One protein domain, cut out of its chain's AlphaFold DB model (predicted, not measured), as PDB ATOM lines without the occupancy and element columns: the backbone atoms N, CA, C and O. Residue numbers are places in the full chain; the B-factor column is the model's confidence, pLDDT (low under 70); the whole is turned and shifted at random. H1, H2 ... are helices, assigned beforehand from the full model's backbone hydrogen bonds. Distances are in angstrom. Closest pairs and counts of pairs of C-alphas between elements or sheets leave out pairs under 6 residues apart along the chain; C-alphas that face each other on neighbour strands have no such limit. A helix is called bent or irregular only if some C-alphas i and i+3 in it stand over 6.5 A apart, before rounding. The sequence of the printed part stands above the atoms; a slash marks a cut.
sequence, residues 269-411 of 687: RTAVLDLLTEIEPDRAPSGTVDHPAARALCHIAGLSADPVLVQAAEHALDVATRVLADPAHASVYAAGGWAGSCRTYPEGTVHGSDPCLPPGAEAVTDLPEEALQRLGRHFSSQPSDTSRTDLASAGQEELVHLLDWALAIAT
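AT A GLANCE: This is residues 269 to 411 of the 687 residues of an uncharacterized protein of Streptomyces caelestis (UniProt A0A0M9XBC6). One long helix, H8, runs through the middle, and shorter helices wrap round its last half in an open arc: H1 and H2 on one side, H3 crossing it, and H4 and H5 on the other side. H6 packs on the middle of H8 and H7 on its first part, residues 388 to 398. The printed part has 143 residues with eight named helices, H1 to H8 in order along the chain, and no named strand; the class is all helix. It is compact, with a radius of gyration of the C-alphas of 15.3 A and spans of 43 by 42 by 25 A.

HOW THE PARTS SIT: H8, residues 388 to 410, is the hub and touches six other helices. With residues 399 to 407 alone it touches H3, residues 307 to 325, at a steep tilt of 53 degrees, the same way; the closest C-alphas, of Ala 316 and Leu 403, are 5.0 A apart. H2, residues 292 to 300, touches H8 about perpendicular at 76 degrees, closest at the C-alphas of Leu 297 and Ala 406, 7.2 A. H1, residues 269 to 279, touches H8 at 74 degrees, about perpendicular, with the C-alphas of Ala 271 and Ala 410 closest at 5.3 A. H5, residues 339 to 343, touches H8 at the C-alphas of Ala 339 and Ala 408, 4.4 A. H6, residues 361 to 365, touches it at Thr 365 and Gln 396, closest C-alphas 5.4 A apart. H7, residues 369 to 376, touches it at a steep tilt of 69.9 degrees, only just short of about perpendicular; the closest C-alphas, of Gly 376 and Gly 395, are 3.9 A apart. H4, residues 327 to 336, is irregular, with C-alphas 332 and 335 8.4 A apart; it and H3 only just touch, only at the corner, with 3 pairs of C-alphas within 8 A, the closest those of Val 323 and His 329, 6.3 A. Among the helices apart are H1 and H5. Helix packing is mostly crossed: 0 of 7 touching pairs with a tilt are at a shallow one. Every O i to N i+4 pair is within hydrogen-bond range in H1, H2, H3, H5, H6, H7 and H8; in H4 it is 0 of 6, beside 4 of 7 O i to N i+3 pairs.

IN THESE COORDINATES: H8 is 33.4 A from C-alpha 388 at (27.665, 95.528, 119.843) to C-alpha 410 at (41.195, 126.030, 119.849). H3 measures 27.2 A, H4 17.3 A and H1 15.8 A; H1 begins at C-alpha 269, (35.758, 125.968, 113.664).

THE WHOLE: The C-alphas farthest apart, of Pro 327 and Ser 384, are 45.4 A apart. The printed part has no cut; the links H1 to H2, H5 to H6 and H7 to H8 are long. The mean pLDDT of the printed part is 86.8, and residues 345 to 355 and 381 to 386 are under 70.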
ATOM      1  N   ARG A 269      35.848 126.144 115.118       96.50
ATOM      2  CA  ARG A 269      35.758 125.968 113.664       96.50
ATOM      3  C   ARG A 269      36.782 126.832 112.941       96.50
ATOM      4  O   ARG A 269      37.490 126.323 112.073       96.50
ATOM      5  N   THR A 270      36.882 128.110 113.306       94.75
ATOM      6  CA  THR A 270      37.921 129.003 112.781       94.75
ATOM      7  C   THR A 270      39.318 128.499 113.134       94.75
ATOM      8  O   THR A 270      40.148 128.384 112.241       94.75
ATOM      9  N   ALA A 271      39.568 128.111 114.388       95.19
ATOM     10  CA  ALA A 271      40.889 127.661 114.830       95.19
ATOM     11  C   ALA A 271      41.389 126.427 114.056       95.19
ATOM     12  O   ALA A 271      42.550 126.375 113.650       95.19
ATOM     13  N   VAL A 272      40.503 125.456 113.808       96.62
ATOM     14  CA  VAL A 272      40.797 124.258 113.007       96.62
ATOM     15  C   VAL A 272      41.152 124.607 111.564       96.62
ATOM     16  O   VAL A 272      42.138 124.096 111.029       96.62
ATOM     17  N   LEU A 273      40.369 125.482 110.931       96.00
ATOM     18  CA  LEU A 273      40.626 125.908 109.556       96.00
ATOM     19  C   LEU A 273      41.923 126.710 109.442       96.00
ATOM     20  O   LEU A 273      42.698 126.477 108.513       96.00
ATOM     21  N   ASP A 274      42.172 127.615 110.387       94.44
ATOM     22  CA  ASP A 274      43.371 128.447 110.421       94.44
ATOM     23  C   ASP A 274      44.628 127.591 110.585       94.44
ATOM     24  O   ASP A 274      45.585 127.774 109.834       94.44
ATOM     25  N   LEU A 275      44.614 126.619 111.508       94.62
ATOM     26  CA  LEU A 275      45.744 125.712 111.706       94.62
ATOM     27  C   LEU A 275      46.046 124.914 110.435       94.62
ATOM     28  O   LEU A 275      47.195 124.872 109.998       94.62
ATOM     29  N   LEU A 276      45.022 124.310 109.825       95.69
ATOM     30  CA  LEU A 276      45.228 123.511 108.620       95.69
ATOM     31  C   LEU A 276      45.722 124.370 107.452       95.69
ATOM     32  O   LEU A 276      46.597 123.950 106.705       95.69
ATOM     33  N   THR A 277      45.200 125.589 107.309       94.81
ATOM     34  CA  THR A 277      45.625 126.520 106.255       94.81
ATOM     35  C   THR A 277      47.066 126.995 106.461       94.81
ATOM     36  O   THR A 277      47.806 127.153 105.492       94.81
ATOM     37  N   GLU A 278      47.479 127.206 107.712       93.12
ATOM     38  CA  GLU A 278      48.847 127.583 108.084       93.12
ATOM     39  C   GLU A 278      49.847 126.448 107.797       93.12
ATOM     40  O   GLU A 278      50.907 126.684 107.210       93.12
ATOM     41  N   ILE A 279      49.510 125.215 108.188       95.00
ATOM     42  CA  ILE A 279      50.458 124.092 108.249       95.00
ATOM     43  C   ILE A 279      50.368 123.156 107.042       95.00
ATOM     44  O   ILE A 279      51.388 122.633 106.595       95.00
ATOM     45  N   GLU A 280      49.198 122.973 106.442       93.94
ATOM     46  CA  GLU A 280      48.973 122.095 105.284       93.94
ATOM     47  C   GLU A 280      48.010 122.758 104.274       93.94
ATOM     48  O   GLU A 280      46.920 122.238 104.018       93.94
ATOM     49  N   PRO A 281      48.387 123.894 103.651       91.75
ATOM     50  CA  PRO A 281      47.482 124.678 102.799       91.75
ATOM     51  C   PRO A 281      46.893 123.878 101.627       91.75
ATOM     52  O   PRO A 281      45.743 124.093 101.253       91.75
ATOM     53  N   ASP A 282      47.637 122.909 101.088       90.38
ATOM     54  CA  ASP A 282      47.177 122.038  99.996       90.38
ATOM     55  C   ASP A 282      46.074 121.049 100.425       90.38
ATOM     56  O   ASP A 282      45.416 120.436  99.582       90.38
ATOM     57  N   ARG A 283      45.880 120.866 101.737       91.62
ATOM     58  CA  ARG A 283      44.846 120.010 102.341       91.62
ATOM     59  C   ARG A 283      43.654 120.807 102.866       91.62
ATOM     60  O   ARG A 283      42.643 120.201 103.220       91.62
ATOM     61  N   ALA A 284      43.743 122.137 102.892       89.62
ATOM     62  CA  ALA A 284      42.670 122.986 103.381       89.62
ATOM     63  C   ALA A 284      41.415 122.856 102.486       89.62
ATOM     64  O   ALA A 284      41.502 123.003 101.261       89.62
ATOM     65  N   PRO A 285      40.231 122.570 103.058       88.75
ATOM     66  CA  PRO A 285      39.000 122.474 102.285       88.75
ATOM     67  C   PRO A 285      38.618 123.842 101.712       88.75
ATOM     68  O   PRO A 285      38.814 124.877 102.351       88.75
ATOM     69  N   SER A 286      38.028 123.869 100.511       85.00
ATOM     70  CA  SER A 286      37.534 125.135  99.965       85.00
ATOM     71  C   SER A 286      36.381 125.669 100.819       85.00
ATOM     72  O   SER A 286      35.539 124.910 101.303       85.00
ATOM     73  N   GLY A 287      36.281 126.995 100.943       78.44
ATOM     74  CA  GLY A 287      35.208 127.641 101.710       78.44
ATOM     75  C   GLY A 287      33.790 127.425 101.157       78.44
ATOM     76  O   GLY A 287      32.828 127.872 101.768       78.44
ATOM     77  N   THR A 288      33.643 126.765 100.005       80.19
ATOM     78  CA  THR A 288      32.354 126.455  99.362       80.19
ATOM     79  C   THR A 288      31.869 125.029  99.626       80.19
ATOM     80  O   THR A 288      30.804 124.660  99.141       80.19
ATOM     81  N   VAL A 289      32.670 124.197 100.296       85.38
ATOM     82  CA  VAL A 289      32.321 122.808 100.620       85.38
ATOM     83  C   VAL A 289      31.505 122.768 101.910       85.38
ATOM     84  O   VAL A 289      31.792 123.513 102.843       85.38
ATOM     85  N   ASP A 290      30.519 121.871 101.982       88.38
ATOM     86  CA  ASP A 290      29.735 121.649 103.200       88.38
ATOM     87  C   ASP A 290      30.627 121.180 104.360       88.38
ATOM     88  O   ASP A 290      31.429 120.247 104.205       88.38
ATOM     89  N   HIS A 291      30.430 121.794 105.531       92.94
ATOM     90  CA  HIS A 291      31.151 121.504 106.778       92.94
ATOM     91  C   HIS A 291      32.687 121.568 106.642       92.94
ATOM     92  O   HIS A 291      33.380 120.584 106.920       92.94
ATOM     93  N   PRO A 292      33.261 122.712 106.216       95.50
ATOM     94  CA  PRO A 292      34.693 122.801 105.939       95.50
ATOM     95  C   PRO A 292      35.531 122.567 107.206       95.50
ATOM     96  O   PRO A 292      36.517 121.840 107.154       95.50
ATOM     97  N   ALA A 293      35.110 123.093 108.360       96.62
ATOM     98  CA  ALA A 293      35.823 122.900 109.623       96.62
ATOM     99  C   ALA A 293      35.809 121.439 110.098       96.62
ATOM    100  O   ALA A 293      36.848 120.922 110.491       96.62
ATOM    101  N   ALA A 294      34.675 120.740 110.005       97.38
ATOM    102  CA  ALA A 294      34.601 119.329 110.379       97.38
ATOM    103  C   ALA A 294      35.462 118.442 109.466       97.38
ATOM    104  O   ALA A 294      36.139 117.536 109.942       97.38
ATOM    105  N   ARG A 295      35.507 118.735 108.159       97.06
ATOM    106  CA  ARG A 295      36.409 118.043 107.223       97.06
ATOM    107  C   ARG A 295      37.879 118.299 107.540       97.06
ATOM    108  O   ARG A 295      38.677 117.369 107.462       97.06
ATOM    109  N   ALA A 296      38.224 119.534 107.900       97.12
ATOM    110  CA  ALA A 296      39.566 119.874 108.352       97.12
ATOM    111  C   ALA A 296      39.920 119.139 109.655       97.12
ATOM    112  O   ALA A 296      40.994 118.555 109.735       97.12
ATOM    113  N   LEU A 297      39.001 119.071 110.625       97.62
ATOM    114  CA  LEU A 297      39.204 118.316 111.863       97.62
ATOM    115  C   LEU A 297      39.406 116.818 111.593       97.62
ATOM    116  O   LEU A 297      40.326 116.237 112.158       97.62
ATOM    117  N   CYS A 298      38.619 116.208 110.694       96.44
ATOM    118  CA  CYS A 298      38.840 114.822 110.270       96.44
ATOM    119  C   CYS A 298      40.260 114.624 109.729       96.44
ATOM    120  O   CYS A 298      40.949 113.718 110.180       96.44
ATOM    121  N   HIS A 299      40.722 115.486 108.813       95.50
ATOM    122  CA  HIS A 299      42.084 115.396 108.268       95.50
ATOM    123  C   HIS A 299      43.146 115.523 109.363       95.50
ATOM    124  O   HIS A 299      44.056 114.701 109.433       95.50
ATOM    125  N   ILE A 300      43.012 116.518 110.246       95.62
ATOM    126  CA  ILE A 300      43.960 116.751 111.343       95.62
ATOM    127  C   ILE A 300      44.029 115.535 112.276       95.62
ATOM    128  O   ILE A 300      45.121 115.155 112.696       95.62
ATOM    129  N   ALA A 301      42.887 114.902 112.548       93.31
ATOM    130  CA  ALA A 301      42.773 113.689 113.352       93.31
ATOM    131  C   ALA A 301      43.173 112.398 112.603       93.31
ATOM    132  O   ALA A 301      43.050 111.314 113.164       93.31
ATOM    133  N   GLY A 302      43.644 112.482 111.351       92.56
ATOM    134  CA  GLY A 302      44.048 111.317 110.555       92.56
ATOM    135  C   GLY A 302      42.879 110.478 110.015       92.56
ATOM    136  O   GLY A 302      43.065 109.322 109.639       92.56
ATOM    137  N   LEU A 303      41.671 111.042 109.974       92.88
ATOM    138  CA  LEU A 303      40.438 110.384 109.547       92.88
ATOM    139  C   LEU A 303      40.067 110.710 108.092       92.88
ATOM    140  O   LEU A 303      40.397 111.765 107.547       92.88
ATOM    141  N   SER A 304      39.303 109.813 107.461       89.75
ATOM    142  CA  SER A 304      38.718 110.052 106.139       89.75
ATOM    143  C   SER A 304      37.607 111.110 106.191       89.75
ATOM    144  O   SER A 304      36.966 111.355 107.215       89.75
ATOM    145  N   ALA A 305      37.313 111.720 105.042       87.69
ATOM    146  CA  ALA A 305      36.225 112.692 104.901       87.69
ATOM    147  C   ALA A 305      34.846 112.030 104.674       87.69
ATOM    148  O   ALA A 305      34.009 112.571 103.939       87.69
ATOM    149  N   ASP A 306      34.625 110.854 105.273       92.19
ATOM    150  CA  ASP A 306      33.368 110.111 105.178       92.19
ATOM    151  C   ASP A 306      32.227 110.882 105.861       92.19
ATOM    152  O   ASP A 306      32.435 111.461 106.928       92.19
ATOM    153  N   PRO A 307      30.991 110.873 105.320       93.81
ATOM    154  CA  PRO A 307      29.893 111.675 105.870       93.81
ATOM    155  C   PRO A 307      29.596 111.425 107.355       93.81
ATOM    156  O   PRO A 307      29.254 112.364 108.067       93.81
ATOM    157  N   VAL A 308      29.741 110.180 107.826       93.62
ATOM    158  CA  VAL A 308      29.540 109.815 109.241       93.62
ATOM    159  C   VAL A 308      30.608 110.455 110.131       93.62
ATOM    160  O   VAL A 308      30.271 111.011 111.172       93.62
ATOM    161  N   LEU A 309      31.874 110.434 109.702       94.44
ATOM    162  CA  LEU A 309      32.990 111.031 110.442       94.44
ATOM    163  C   LEU A 309      32.911 112.560 110.429       94.44
ATOM    164  O   LEU A 309      33.124 113.189 111.456       94.44
ATOM    165  N   VAL A 310      32.514 113.160 109.302       96.38
ATOM    166  CA  VAL A 310      32.290 114.613 109.207       96.38
ATOM    167  C   VAL A 310      31.158 115.058 110.140       96.38
ATOM    168  O   VAL A 310      31.284 116.080 110.805       96.38
ATOM    169  N   GLN A 311      30.070 114.289 110.249       95.75
ATOM    170  CA  GLN A 311      28.999 114.580 111.213       95.75
ATOM    171  C   GLN A 311      29.472 114.442 112.667       95.75
ATOM    172  O   GLN A 311      29.112 115.273 113.499       95.75
ATOM    173  N   ALA A 312      30.288 113.429 112.970       96.19
ATOM    174  CA  ALA A 312      30.890 113.262 114.291       96.19
ATOM    175  C   ALA A 312      31.829 114.431 114.641       96.19
ATOM    176  O   ALA A 312      31.747 114.980 115.738       96.19
ATOM    177  N   ALA A 313      32.658 114.870 113.692       97.62
ATOM    178  CA  ALA A 313      33.546 116.017 113.852       97.62
ATOM    179  C   ALA A 313      32.768 117.331 114.041       97.62
ATOM    180  O   ALA A 313      33.132 118.135 114.895       97.62
ATOM    181  N   GLU A 314      31.668 117.541 113.313       97.62
ATOM    182  CA  GLU A 314      30.790 118.702 113.523       97.62
ATOM    183  C   GLU A 314      30.180 118.693 114.936       97.62
ATOM    184  O   GLU A 314      30.198 119.713 115.623       97.62
ATOM    185  N   HIS A 315      29.716 117.528 115.408       97.62
ATOM    186  CA  HIS A 315      29.196 117.375 116.768       97.62
ATOM    187  C   HIS A 315      30.265 117.660 117.838       97.62
ATOM    188  O   HIS A 315      29.993 118.366 118.813       97.62
ATOM    189  N   ALA A 316      31.493 117.172 117.644       98.06
ATOM    190  CA  ALA A 316      32.611 117.457 118.539       98.06
ATOM    191  C   ALA A 316      32.951 118.958 118.575       98.06
ATOM    192  O   ALA A 316      33.164 119.509 119.654       98.06
ATOM    193  N   LEU A 317      32.924 119.649 117.428       98.31
ATOM    194  CA  LEU A 317      33.124 121.102 117.346       98.31
ATOM    195  C   LEU A 317      32.023 121.885 118.082       98.31
ATOM    196  O   LEU A 317      32.318 122.883 118.745       98.31
ATOM    197  N   ASP A 318      30.768 121.430 118.026       97.94
ATOM    198  CA  ASP A 318      29.663 122.010 118.802       97.94
ATOM    199  C   ASP A 318      29.849 121.840 120.312       97.94
ATOM    200  O   ASP A 318      29.597 122.767 121.089       97.94
ATOM    201  N   VAL A 319      30.295 120.664 120.754       97.94
ATOM    202  CA  VAL A 319      30.610 120.422 122.168       97.94
ATOM    203  C   VAL A 319      31.794 121.280 122.604       97.94
ATOM    204  O   VAL A 319      31.677 121.976 123.609       97.94
ATOM    205  N   ALA A 320      32.878 121.318 121.824       97.50
ATOM    206  CA  ALA A 320      34.043 122.154 122.103       97.50
ATOM    207  C   ALA A 320      33.655 123.634 122.241       97.50
ATOM    208  O   ALA A 320      34.069 124.296 123.186       97.50
ATOM    209  N   THR A 321      32.785 124.138 121.360       96.06
ATOM    210  CA  THR A 321      32.296 125.527 121.420       96.06
ATOM    211  C   THR A 321      31.594 125.815 122.749       96.06
ATOM    212  O   THR A 321      31.834 126.850 123.368       96.06
ATOM    213  N   ARG A 322      30.750 124.887 123.225       94.75
ATOM    214  CA  ARG A 322      30.062 125.018 124.520       94.75
ATOM    215  C   ARG A 322      31.027 124.931 125.700       94.75
ATOM    216  O   ARG A 322      30.906 125.726 126.623       94.75
ATOM    217  N   VAL A 323      31.983 124.003 125.652       94.06
ATOM    218  CA  VAL A 323      33.003 123.818 126.696       94.06
ATOM    219  C   VAL A 323      33.841 125.082 126.865       94.06
ATOM    220  O   VAL A 323      33.972 125.576 127.979       94.06
ATOM    221  N   LEU A 324      34.357 125.637 125.768       93.06
ATOM    222  CA  LEU A 324      35.224 126.818 125.788       93.06
ATOM    223  C   LEU A 324      34.488 128.114 126.164       93.06
ATOM    224  O   LEU A 324      35.116 129.074 126.607       93.06
ATOM    225  N   ALA A 325      33.164 128.150 125.999       90.81
ATOM    226  CA  ALA A 325      32.329 129.264 126.434       90.81
ATOM    227  C   ALA A 325      31.989 129.224 127.938       90.81
ATOM    228  O   ALA A 325      31.502 130.224 128.468       90.81
ATOM    229  N   ASP A 326      32.224 128.099 128.621       90.38
ATOM    230  CA  ASP A 326      31.882 127.904 130.030       90.38
ATOM    231  C   ASP A 326      33.070 128.249 130.957       90.38
ATOM    232  O   ASP A 326      34.108 127.578 130.912       90.38
ATOM    233  N   PRO A 327      32.942 129.250 131.853       87.31
ATOM    234  CA  PRO A 327      33.973 129.591 132.835       87.31
ATOM    235  C   PRO A 327      34.374 128.441 133.773       87.31
ATOM    236  O   PRO A 327      35.473 128.476 134.337       87.31
ATOM    237  N   ALA A 328      33.524 127.422 133.944       86.31
ATOM    238  CA  ALA A 328      33.851 126.219 134.711       86.31
ATOM    239  C   ALA A 328      34.991 125.402 134.076       86.31
ATOM    240  O   ALA A 328      35.688 124.673 134.779       86.31
ATOM    241  N   HIS A 329      35.222 125.565 132.770       88.50
ATOM    242  CA  HIS A 329      36.268 124.877 132.014       88.50
ATOM    243  C   HIS A 329      37.420 125.807 131.606       88.50
ATOM    244  O   HIS A 329      38.228 125.457 130.747       88.50
ATOM    245  N   ALA A 330      37.555 126.982 132.233       85.69
ATOM    246  CA  ALA A 330      38.619 127.938 131.908       85.69
ATOM    247  C   ALA A 330      40.038 127.347 132.049       85.69
ATOM    248  O   ALA A 330      40.979 127.806 131.403       85.69
ATOM    249  N   SER A 331      40.210 126.287 132.844       86.50
ATOM    250  CA  SER A 331      41.491 125.597 132.986       86.50
ATOM    251  C   SER A 331      41.982 124.889 131.719       86.50
ATOM    252  O   SER A 331      43.157 124.536 131.675       86.50
ATOM    253  N   VAL A 332      41.141 124.699 130.694       89.81
ATOM    254  CA  VAL A 332      41.561 124.157 129.383       89.81
ATOM    255  C   VAL A 332      42.573 125.088 128.692       89.81
ATOM    256  O   VAL A 332      43.383 124.633 127.895       89.81
ATOM    257  N   TYR A 333      42.591 126.379 129.045       86.94
ATOM    258  CA  TYR A 333      43.563 127.363 128.547       86.94
ATOM    259  C   TYR A 333      44.888 127.397 129.320       86.94
ATOM    260  O   TYR A 333      45.810 128.115 128.931       86.94
ATOM    261  N   ALA A 334      44.986 126.690 130.446       85.19
ATOM    262  CA  ALA A 334      46.195 126.707 131.259       85.19
ATOM    263  C   ALA A 334      47.361 126.009 130.535       85.19
ATOM    264  O   ALA A 334      47.150 125.214 129.626       85.19
ATOM    265  N   ALA A 335      48.595 126.294 130.966       81.00
ATOM    266  CA  ALA A 335      49.788 125.524 130.591       81.00
ATOM    267  C   ALA A 335      50.096 125.391 129.087       81.00
ATOM    268  O   ALA A 335      50.801 124.477 128.684       81.00
ATOM    269  N   GLY A 336      49.625 126.318 128.253       82.12
ATOM    270  CA  GLY A 336      49.812 126.215 126.803       82.12
ATOM    271  C   GLY A 336      48.685 125.473 126.080       82.12
ATOM    272  O   GLY A 336      48.841 125.145 124.908       82.12
ATOM    273  N   GLY A 337      47.551 125.251 126.750       88.69
ATOM    274  CA  GLY A 337      46.338 124.688 126.165       88.69
ATOM    275  C   GLY A 337      46.209 123.177 126.350       88.69
ATOM    276  O   GLY A 337      46.981 122.529 127.056       88.69
ATOM    277  N   TRP A 338      45.215 122.597 125.681       92.19
ATOM    278  CA  TRP A 338      44.851 121.186 125.833       92.19
ATOM    279  C   TRP A 338      45.792 120.206 125.112       92.19
ATOM    280  O   TRP A 338      45.785 119.014 125.407       92.19
ATOM    281  N   ALA A 339      46.655 120.694 124.212       90.94
ATOM    282  CA  ALA A 339      47.596 119.858 123.459       90.94
ATOM    283  C   ALA A 339      48.512 119.010 124.362       90.94
ATOM    284  O   ALA A 339      48.851 117.883 124.007       90.94
ATOM    285  N   GLY A 340      48.862 119.515 125.549       87.75
ATOM    286  CA  GLY A 340      49.646 118.761 126.523       87.75
ATOM    287  C   GLY A 340      48.951 117.494 127.013       87.75
ATOM    288  O   GLY A 340      49.601 116.458 127.118       87.75
ATOM    289  N   SER A 341      47.639 117.555 127.264       86.94
ATOM    290  CA  SER A 341      46.840 116.382 127.642       86.94
ATOM    291  C   SER A 341      46.768 115.368 126.498       86.94
ATOM    292  O   SER A 341      46.795 114.166 126.736       86.94
ATOM    293  N   CYS A 342      46.728 115.832 125.244       87.88
ATOM    294  CA  CYS A 342      46.769 114.944 124.076       87.88
ATOM    295  C   CYS A 342      48.116 114.219 123.926       87.88
ATOM    296  O   CYS A 342      48.155 113.132 123.357       87.88
ATOM    297  N   ARG A 343      49.213 114.800 124.431       84.94
ATOM    298  CA  ARG A 343      50.558 114.205 124.373       84.94
ATOM    299  C   ARG A 343      50.749 113.049 125.360       84.94
ATOM    300  O   ARG A 343      51.588 112.195 125.134       84.94
ATOM    301  N   THR A 344      49.964 112.985 126.434       74.06
ATOM    302  CA  THR A 344      50.091 111.956 127.485       74.06
ATOM    303  C   THR A 344      49.380 110.636 127.149       74.06
ATOM    304  O   THR A 344      48.882 109.944 128.031       74.06
ATOM    305  N   TYR A 345      49.256 110.297 125.867       66.75
ATOM    306  CA  TYR A 345      48.591 109.079 125.392       66.75
ATOM    307  C   TYR A 345      49.583 108.190 124.632       66.75
ATOM    308  O   TYR A 345      50.402 108.731 123.891       66.75
ATOM    309  N   PRO A 346      49.485 106.846 124.722       53.56
ATOM    310  CA  PRO A 346      48.538 106.039 125.513       53.56
ATOM    311  C   PRO A 346      49.011 105.736 126.946       53.56
ATOM    312  O   PRO A 346      48.275 105.129 127.716       53.56
ATOM    313  N   GLU A 347      50.235 106.125 127.295       53.38
ATOM    314  CA  GLU A 347      50.937 105.684 128.511       53.38
ATOM    315  C   GLU A 347      50.429 106.353 129.800       53.38
ATOM    316  O   GLU A 347      50.873 106.022 130.901       53.38
ATOM    317  N   GLY A 348      49.467 107.267 129.660       54.97
ATOM    318  CA  GLY A 348      49.021 108.139 130.724       54.97
ATOM    319  C   GLY A 348      49.958 109.332 130.885       54.97
ATOM    320  O   GLY A 348      50.863 109.603 130.095       54.97
ATOM    321  N   THR A 349      49.705 110.105 131.926       56.81
ATOM    322  CA  THR A 349      50.581 111.221 132.286       56.81
ATOM    323  C   THR A 349      51.819 110.681 133.002       56.81
ATOM    324  O   THR A 349      51.787 109.598 133.586       56.81
ATOM    325  N   VAL A 350      52.874 111.497 133.098       55.50
ATOM    326  CA  VAL A 350      54.051 111.225 133.954       55.50
ATOM    327  C   VAL A 350      53.651 110.834 135.391       55.50
ATOM    328  O   VAL A 350      54.409 110.194 136.115       55.50
ATOM    329  N   HIS A 351      52.448 111.215 135.833       53.38
ATOM    330  CA  HIS A 351      51.999 111.068 137.210       53.38
ATOM    331  C   HIS A 351      50.787 110.132 137.381       53.38
ATOM    332  O   HIS A 351      50.352 109.914 138.518       53.38
ATOM    333  N   GLY A 352      50.249 109.531 136.320       59.22
ATOM    334  CA  GLY A 352      49.074 108.664 136.400       59.22
ATOM    335  C   GLY A 352      48.894 107.792 135.164       59.22
ATOM    336  O   GLY A 352      49.035 108.278 134.051       59.22
ATOM    337  N   SER A 353      48.529 106.525 135.385       58.66
ATOM    338  CA  SER A 353      48.308 105.522 134.331       58.66
ATOM    339  C   SER A 353      47.127 105.836 133.419       58.66
ATOM    340  O   SER A 353      47.076 105.347 132.296       58.66
ATOM    341  N   ASP A 354      46.170 106.625 133.910       65.12
ATOM    342  CA  ASP A 354      44.905 106.839 133.226       65.12
ATOM    343  C   ASP A 354      44.919 108.213 132.548       65.12
ATOM    344  O   ASP A 354      45.191 109.227 133.209       65.12
ATOM    345  N   PRO A 355      44.603 108.284 131.248       68.25
ATOM    346  CA  PRO A 355      44.538 109.552 130.552       68.25
ATOM    347  C   PRO A 355      43.418 110.443 131.095       68.25
ATOM    348  O   PRO A 355      42.336 109.983 131.468       68.25
ATOM    349  N   CYS A 356      43.666 111.750 131.104       81.94
ATOM    350  CA  CYS A 356      42.671 112.724 131.519       81.94
ATOM    351  C   CYS A 356      41.602 112.886 130.429       81.94
ATOM    352  O   CYS A 356      41.910 113.287 129.305       81.94
ATOM    353  N   LEU A 357      40.336 112.634 130.770       85.69
ATOM    354  CA  LEU A 357      39.225 112.897 129.855       85.69
ATOM    355  C   LEU A 357      39.053 114.412 129.633       85.69
ATOM    356  O   LEU A 357      39.139 115.178 130.601       85.69
ATOM    357  N   PRO A 358      38.780 114.862 128.394       90.44
ATOM    358  CA  PRO A 358      38.484 116.262 128.131       90.44
ATOM    359  C   PRO A 358      37.159 116.684 128.774       90.44
ATOM    360  O   PRO A 358      36.192 115.907 128.787       90.44
ATOM    361  N   PRO A 359      37.047 117.937 129.248       91.06
ATOM    362  CA  PRO A 359      35.751 118.506 129.582       91.06
ATOM    363  C   PRO A 359      34.794 118.408 128.392       91.06
ATOM    364  O   PRO A 359      35.168 118.706 127.260       91.06
ATOM    365  N   GLY A 360      33.560 117.973 128.648       91.69
ATOM    366  CA  GLY A 360      32.575 117.688 127.600       91.69
ATOM    367  C   GLY A 360      32.586 116.250 127.070       91.69
ATOM    368  O   GLY A 360      31.746 115.939 126.230       91.69
ATOM    369  N   ALA A 361      33.449 115.357 127.579       91.38
ATOM    370  CA  ALA A 361      33.453 113.937 127.203       91.38
ATOM    371  C   ALA A 361      32.080 113.259 127.388       91.38
ATOM    372  O   ALA A 361      31.632 112.512 126.521       91.38
ATOM    373  N   GLU A 362      31.369 113.563 128.475       90.50
ATOM    374  CA  GLU A 362      30.002 113.069 128.698       90.50
ATOM    375  C   GLU A 362      29.031 113.610 127.634       90.50
ATOM    376  O   GLU A 362      28.267 112.859 127.040       90.50
ATOM    377  N   ALA A 363      29.112 114.906 127.323       92.25
ATOM    378  CA  ALA A 363      28.211 115.559 126.377       92.25
ATOM    379  C   ALA A 363      28.460 115.162 124.912       92.25
ATOM    380  O   ALA A 363      27.517 115.164 124.126       92.25
ATOM    381  N   VAL A 364      29.707 114.859 124.530       94.69
ATOM    382  CA  VAL A 364      30.044 114.419 123.161       94.69
ATOM    383  C   VAL A 364      29.697 112.953 122.924       94.69
ATOM    384  O   VAL A 364      29.498 112.544 121.785       94.69
ATOM    385  N   THR A 365      29.612 112.157 123.992       92.69
ATOM    386  CA  THR A 365      29.263 110.732 123.916       92.69
ATOM    387  C   THR A 365      27.784 110.456 124.183       92.69
ATOM    388  O   THR A 365      27.344 109.322 123.979       92.69
ATOM    389  N   ASP A 366      27.006 111.478 124.561       92.44
ATOM    390  CA  ASP A 366      25.551 111.430 124.750       92.44
ATOM    391  C   ASP A 366      24.804 111.371 123.404       92.44
ATOM    392  O   ASP A 366      24.080 112.280 122.989       92.44
ATOM    393  N   LEU A 367      25.032 110.281 122.674       91.62
ATOM    394  CA  LEU A 367      24.361 109.949 121.425       91.62
ATOM    395  C   LEU A 367      23.640 108.602 121.551       91.62
ATOM    396  O   LEU A 367      24.071 107.732 122.311       91.62
ATOM    397  N   PRO A 368      22.574 108.370 120.758       93.19
ATOM    398  CA  PRO A 368      21.933 107.062 120.694       93.19
ATOM    399  C   PRO A 368      22.944 105.956 120.374       93.19
ATOM    400  O   PRO A 368      23.816 106.132 119.518       93.19
ATOM    401  N   GLU A 369      22.792 104.792 121.007       89.50
ATOM    402  CA  GLU A 369      23.718 103.666 120.855       89.50
ATOM    403  C   GLU A 369      23.894 103.258 119.380       89.50
ATOM    404  O   GLU A 369      24.996 102.919 118.953       89.50
ATOM    405  N   GLU A 370      22.850 103.361 118.546       90.00
ATOM    406  CA  GLU A 370      22.959 103.086 117.109       90.00
ATOM    407  C   GLU A 370      23.865 104.080 116.368       90.00
ATOM    408  O   GLU A 370      24.492 103.719 115.369       90.00
ATOM    409  N   ALA A 371      23.937 105.339 116.807       90.31
ATOM    410  CA  ALA A 371      24.856 106.323 116.243       90.31
ATOM    411  C   ALA A 371      26.306 105.994 116.619       90.31
ATOM    412  O   ALA A 371      27.158 105.954 115.732       90.31
ATOM    413  N   LEU A 372      26.547 105.648 117.886       89.88
ATOM    414  CA  LEU A 372      27.858 105.221 118.383       89.88
ATOM    415  C   LEU A 372      28.335 103.942 117.683       89.88
ATOM    416  O   LEU A 372      29.449 103.894 117.172       89.88
ATOM    417  N   GLN A 373      27.464 102.939 117.538       89.56
ATOM    418  CA  GLN A 373      27.776 101.711 116.799       89.56
ATOM    419  C   GLN A 373      28.082 101.985 115.320       89.56
ATOM    420  O   GLN A 373      28.947 101.326 114.746       89.56
ATOM    421  N   ARG A 374      27.375 102.925 114.671       90.25
ATOM    422  CA  ARG A 374      27.672 103.310 113.279       90.25
ATOM    423  C   ARG A 374      29.064 103.914 113.155       90.25
ATOM    424  O   ARG A 374      29.757 103.566 112.207       90.25
ATOM    425  N   LEU A 375      29.455 104.764 114.102       88.94
ATOM    426  CA  LEU A 375      30.791 105.341 114.146       88.94
ATOM    427  C   LEU A 375      31.851 104.261 114.398       88.94
ATOM    428  O   LEU A 375      32.754 104.106 113.585       88.94
ATOM    429  N   GLY A 376      31.683 103.433 115.433       86.94
ATOM    430  CA  GLY A 376      32.643 102.381 115.785       86.94
ATOM    431  C   GLY A 376      32.877 101.332 114.694       86.94
ATOM    432  O   GLY A 376      33.953 100.746 114.618       86.94
ATOM    433  N   ARG A 377      31.923 101.122 113.775       88.12
ATOM    434  CA  ARG A 377      32.125 100.254 112.594       88.12
ATOM    435  C   ARG A 377      33.228 100.739 111.654       88.12
ATOM    436  O   ARG A 377      33.769  99.909 110.933       88.12
ATOM    437  N   HIS A 378      33.552 102.031 111.647       85.06
ATOM    438  CA  HIS A 378      34.677 102.554 110.867       85.06
ATOM    439  C   HIS A 378      36.039 102.168 111.464       85.06
ATOM    440  O   HIS A 378      37.034 102.181 110.746       85.06
ATOM    441  N   PHE A 379      36.071 101.788 112.744       77.75
ATOM    442  CA  PHE A 379      37.298 101.559 113.512       77.75
ATOM    443  C   PHE A 379      37.472 100.102 113.959       77.75
ATOM    444  O   PHE A 379      38.554  99.705 114.383       77.75
ATOM    445  N   SER A 380      36.438  99.266 113.815       71.75
ATOM    446  CA  SER A 380      36.575  97.824 114.021       71.75
ATOM    447  C   SER A 380      37.344  97.184 112.862       71.75
ATOM    448  O   SER A 380      36.921  97.207 111.705       71.75
ATOM    449  N   SER A 381      38.474  96.562 113.193       57.72
ATOM    450  CA  SER A 381      39.328  95.834 112.254       57.72
ATOM    451  C   SER A 381      38.802  94.433 111.897       57.72
ATOM    452  O   SER A 381      39.326  93.816 110.967       57.72
ATOM    453  N   GLN A 382      37.764  93.917 112.579       56.56
ATOM    454  CA  GLN A 382      37.215  92.567 112.356       56.56
ATOM    455  C   GLN A 382      35.672  92.522 112.430       56.56
ATOM    456  O   GLN A 382      35.101  92.358 113.508       56.56
ATOM    457  N   PRO A 383      34.967  92.573 111.283       53.75
ATOM    458  CA  PRO A 383      33.504  92.683 111.237       53.75
ATOM    459  C   PRO A 383      32.708  91.503 111.819       53.75
ATOM    460  O   PRO A 383      31.509  91.652 112.043       53.75
ATOM    461  N   SER A 384      33.313  90.321 112.000       52.97
ATOM    462  CA  SER A 384      32.585  89.084 112.329       52.97
ATOM    463  C   SER A 384      32.508  88.739 113.820       52.97
ATOM    464  O   SER A 384      31.590  88.011 114.184       52.97
ATOM    465  N   ASP A 385      33.398  89.276 114.665       53.22
ATOM    466  CA  ASP A 385      33.514  88.896 116.090       53.22
ATOM    467  C   ASP A 385      33.442  90.079 117.082       53.22
ATOM    468  O   ASP A 385      33.538  89.879 118.291       53.22
ATOM    469  N   THR A 386      33.246  91.322 116.619       62.31
ATOM    470  CA  THR A 386      33.119  92.485 117.523       62.31
ATOM    471  C   THR A 386      31.713  92.557 118.125       62.31
ATOM    472  O   THR A 386      30.722  92.619 117.389       62.31
ATOM    473  N   SER A 387      31.591  92.570 119.456       73.00
ATOM    474  CA  SER A 387      30.279  92.694 120.097       73.00
ATOM    475  C   SER A 387      29.674  94.087 119.856       73.00
ATOM    476  O   SER A 387      30.373  95.060 119.567       73.00
ATOM    477  N   ARG A 388      28.345  94.221 119.984       70.25
ATOM    478  CA  ARG A 388      27.665  95.528 119.843       70.25
ATOM    479  C   ARG A 388      28.181  96.559 120.851       70.25
ATOM    480  O   ARG A 388      28.294  97.734 120.511       70.25
ATOM    481  N   THR A 389      28.514  96.100 122.054       71.50
ATOM    482  CA  THR A 389      29.064  96.919 123.136       71.50
ATOM    483  C   THR A 389      30.467  97.425 122.803       71.50
ATOM    484  O   THR A 389      30.767  98.588 123.064       71.50
ATOM    485  N   ASP A 390      31.291  96.608 122.147       81.75
ATOM    486  CA  ASP A 390      32.632  97.020 121.712       81.75
ATOM    487  C   ASP A 390      32.555  98.083 120.605       81.75
ATOM    488  O   ASP A 390      33.301  99.056 120.628       81.75
ATOM    489  N   LEU A 391      31.593  97.963 119.678       84.94
ATOM    490  CA  LEU A 391      31.366  98.978 118.640       84.94
ATOM    491  C   LEU A 391      30.879 100.313 119.216       84.94
ATOM    492  O   LEU A 391      31.309 101.366 118.755       84.94
ATOM    493  N   ALA A 392      29.971 100.290 120.194       85.88
ATOM    494  CA  ALA A 392      29.524 101.516 120.855       85.88
ATOM    495  C   ALA A 392      30.684 102.190 121.606       85.88
ATOM    496  O   ALA A 392      30.860 103.398 121.476       85.88
ATOM    497  N   SER A 393      31.504 101.400 122.305       85.38
ATOM    498  CA  SER A 393      32.690 101.889 123.021       85.38
ATOM    499  C   SER A 393      33.701 102.516 122.056       85.38
ATOM    500  O   SER A 393      34.095 103.657 122.254       85.38
ATOM    501  N   ALA A 394      34.027 101.844 120.946       84.62
ATOM    502  CA  ALA A 394      34.912 102.399 119.919       84.62
ATOM    503  C   ALA A 394      34.374 103.720 119.333       84.62
ATOM    504  O   ALA A 394      35.124 104.667 119.124       84.62
ATOM    505  N   GLY A 395      33.058 103.821 119.104       89.06
ATOM    506  CA  GLY A 395      32.442 105.075 118.663       89.06
ATOM    507  C   GLY A 395      32.546 106.198 119.700       89.06
ATOM    508  O   GLY A 395      32.809 107.343 119.343       89.06
ATOM    509  N   GLN A 396      32.362 105.887 120.982       90.62
ATOM    510  CA  GLN A 396      32.537 106.862 122.060       90.62
ATOM    511  C   GLN A 396      33.985 107.354 122.134       90.62
ATOM    512  O   GLN A 396      34.205 108.554 122.239       90.62
ATOM    513  N   GLU A 397      34.966 106.458 122.022       87.12
ATOM    514  CA  GLU A 397      36.393 106.806 122.064       87.12
ATOM    515  C   GLU A 397      36.755 107.812 120.978       87.12
ATOM    516  O   GLU A 397      37.312 108.865 121.281       87.12
ATOM    517  N   GLU A 398      36.323 107.562 119.746       89.62
ATOM    518  CA  GLU A 398      36.614 108.444 118.614       89.62
ATOM    519  C   GLU A 398      35.926 109.813 118.718       89.62
ATOM    520  O   GLU A 398      36.479 110.829 118.296       89.62
ATOM    521  N   LEU A 399      34.748 109.895 119.347       94.56
ATOM    522  CA  LEU A 399      34.120 111.186 119.651       94.56
ATOM    523  C   LEU A 399      34.930 111.989 120.668       94.56
ATOM    524  O   LEU A 399      35.093 113.201 120.507       94.56
ATOM    525  N   VAL A 400      35.472 111.323 121.689       93.06
ATOM    526  CA  VAL A 400      36.356 111.975 122.659       93.06
ATOM    527  C   VAL A 400      37.689 112.364 121.996       93.06
ATOM    528  O   VAL A 400      38.201 113.441 122.286       93.06
ATOM    529  N   HIS A 401      38.210 111.573 121.048       89.94
ATOM    530  CA  HIS A 401      39.418 111.907 120.270       89.94
ATOM    531  C   HIS A 401      39.223 113.177 119.433       89.94
ATOM    532  O   HIS A 401      40.072 114.069 119.418       89.94
ATOM    533  N   LEU A 402      38.086 113.282 118.742       96.00
ATOM    534  CA  LEU A 402      37.739 114.471 117.968       96.00
ATOM    535  C   LEU A 402      37.577 115.704 118.865       96.00
ATOM    536  O   LEU A 402      38.019 116.793 118.492       96.00
ATOM    537  N   LEU A 403      36.979 115.537 120.050       97.12
ATOM    538  CA  LEU A 403      36.857 116.607 121.039       97.12
ATOM    539  C   LEU A 403      38.228 117.064 121.557       97.12
ATOM    540  O   LEU A 403      38.465 118.268 121.630       97.12
ATOM    541  N   ASP A 404      39.139 116.137 121.859       94.00
ATOM    542  CA  ASP A 404      40.507 116.462 122.275       94.00
ATOM    543  C   ASP A 404      41.215 117.337 121.247       94.00
ATOM    544  O   ASP A 404      41.739 118.396 121.593       94.00
ATOM    545  N   TRP A 405      41.197 116.939 119.972       95.56
ATOM    546  CA  TRP A 405      41.840 117.733 118.929       95.56
ATOM    547  C   TRP A 405      41.164 119.087 118.745       95.56
ATOM    548  O   TRP A 405      41.860 120.096 118.651       95.56
ATOM    549  N   ALA A 406      39.831 119.152 118.779       97.00
ATOM    550  CA  ALA A 406      39.117 120.424 118.713       97.00
ATOM    551  C   ALA A 406      39.524 121.374 119.857       97.00
ATOM    552  O   ALA A 406      39.803 122.548 119.605       97.00
ATOM    553  N   LEU A 407      39.615 120.874 121.095       96.06
ATOM    554  CA  LEU A 407      40.051 121.659 122.253       96.06
ATOM    555  C   LEU A 407      41.532 122.046 122.157       96.06
ATOM    556  O   LEU A 407      41.865 123.206 122.394       96.06
ATOM    557  N   ALA A 408      42.418 121.123 121.776       94.56
ATOM    558  CA  ALA A 408      43.855 121.377 121.635       94.56
ATOM    559  C   ALA A 408      44.145 122.468 120.604       94.56
ATOM    560  O   ALA A 408      44.934 123.373 120.863       94.56
ATOM    561  N   ILE A 409      43.457 122.428 119.465       95.44
ATOM    562  CA  ILE A 409      43.616 123.417 118.401       95.44
ATOM    563  C   ILE A 409      43.054 124.777 118.834       95.44
ATOM    564  O   ILE A 409      43.716 125.800 118.674       95.44
ATOM    565  N   ALA A 410      41.855 124.797 119.424       94.75
ATOM    566  CA  ALA A 410      41.195 126.030 119.849       94.75
ATOM    567  C   ALA A 410      41.866 126.707 121.059       94.75
ATOM    568  O   ALA A 410      41.682 127.903 121.285       94.75
ATOM    569  N   THR A 411      42.648 125.959 121.840       92.81
ATOM    570  CA  THR A 411      43.409 126.483 122.986       92.81
ATOM    571  C   THR A 411      44.903 126.637 122.710       92.81
ATOM    572  O   THR A 411      45.646 127.010 123.619       92.81
TER     573      THR A 411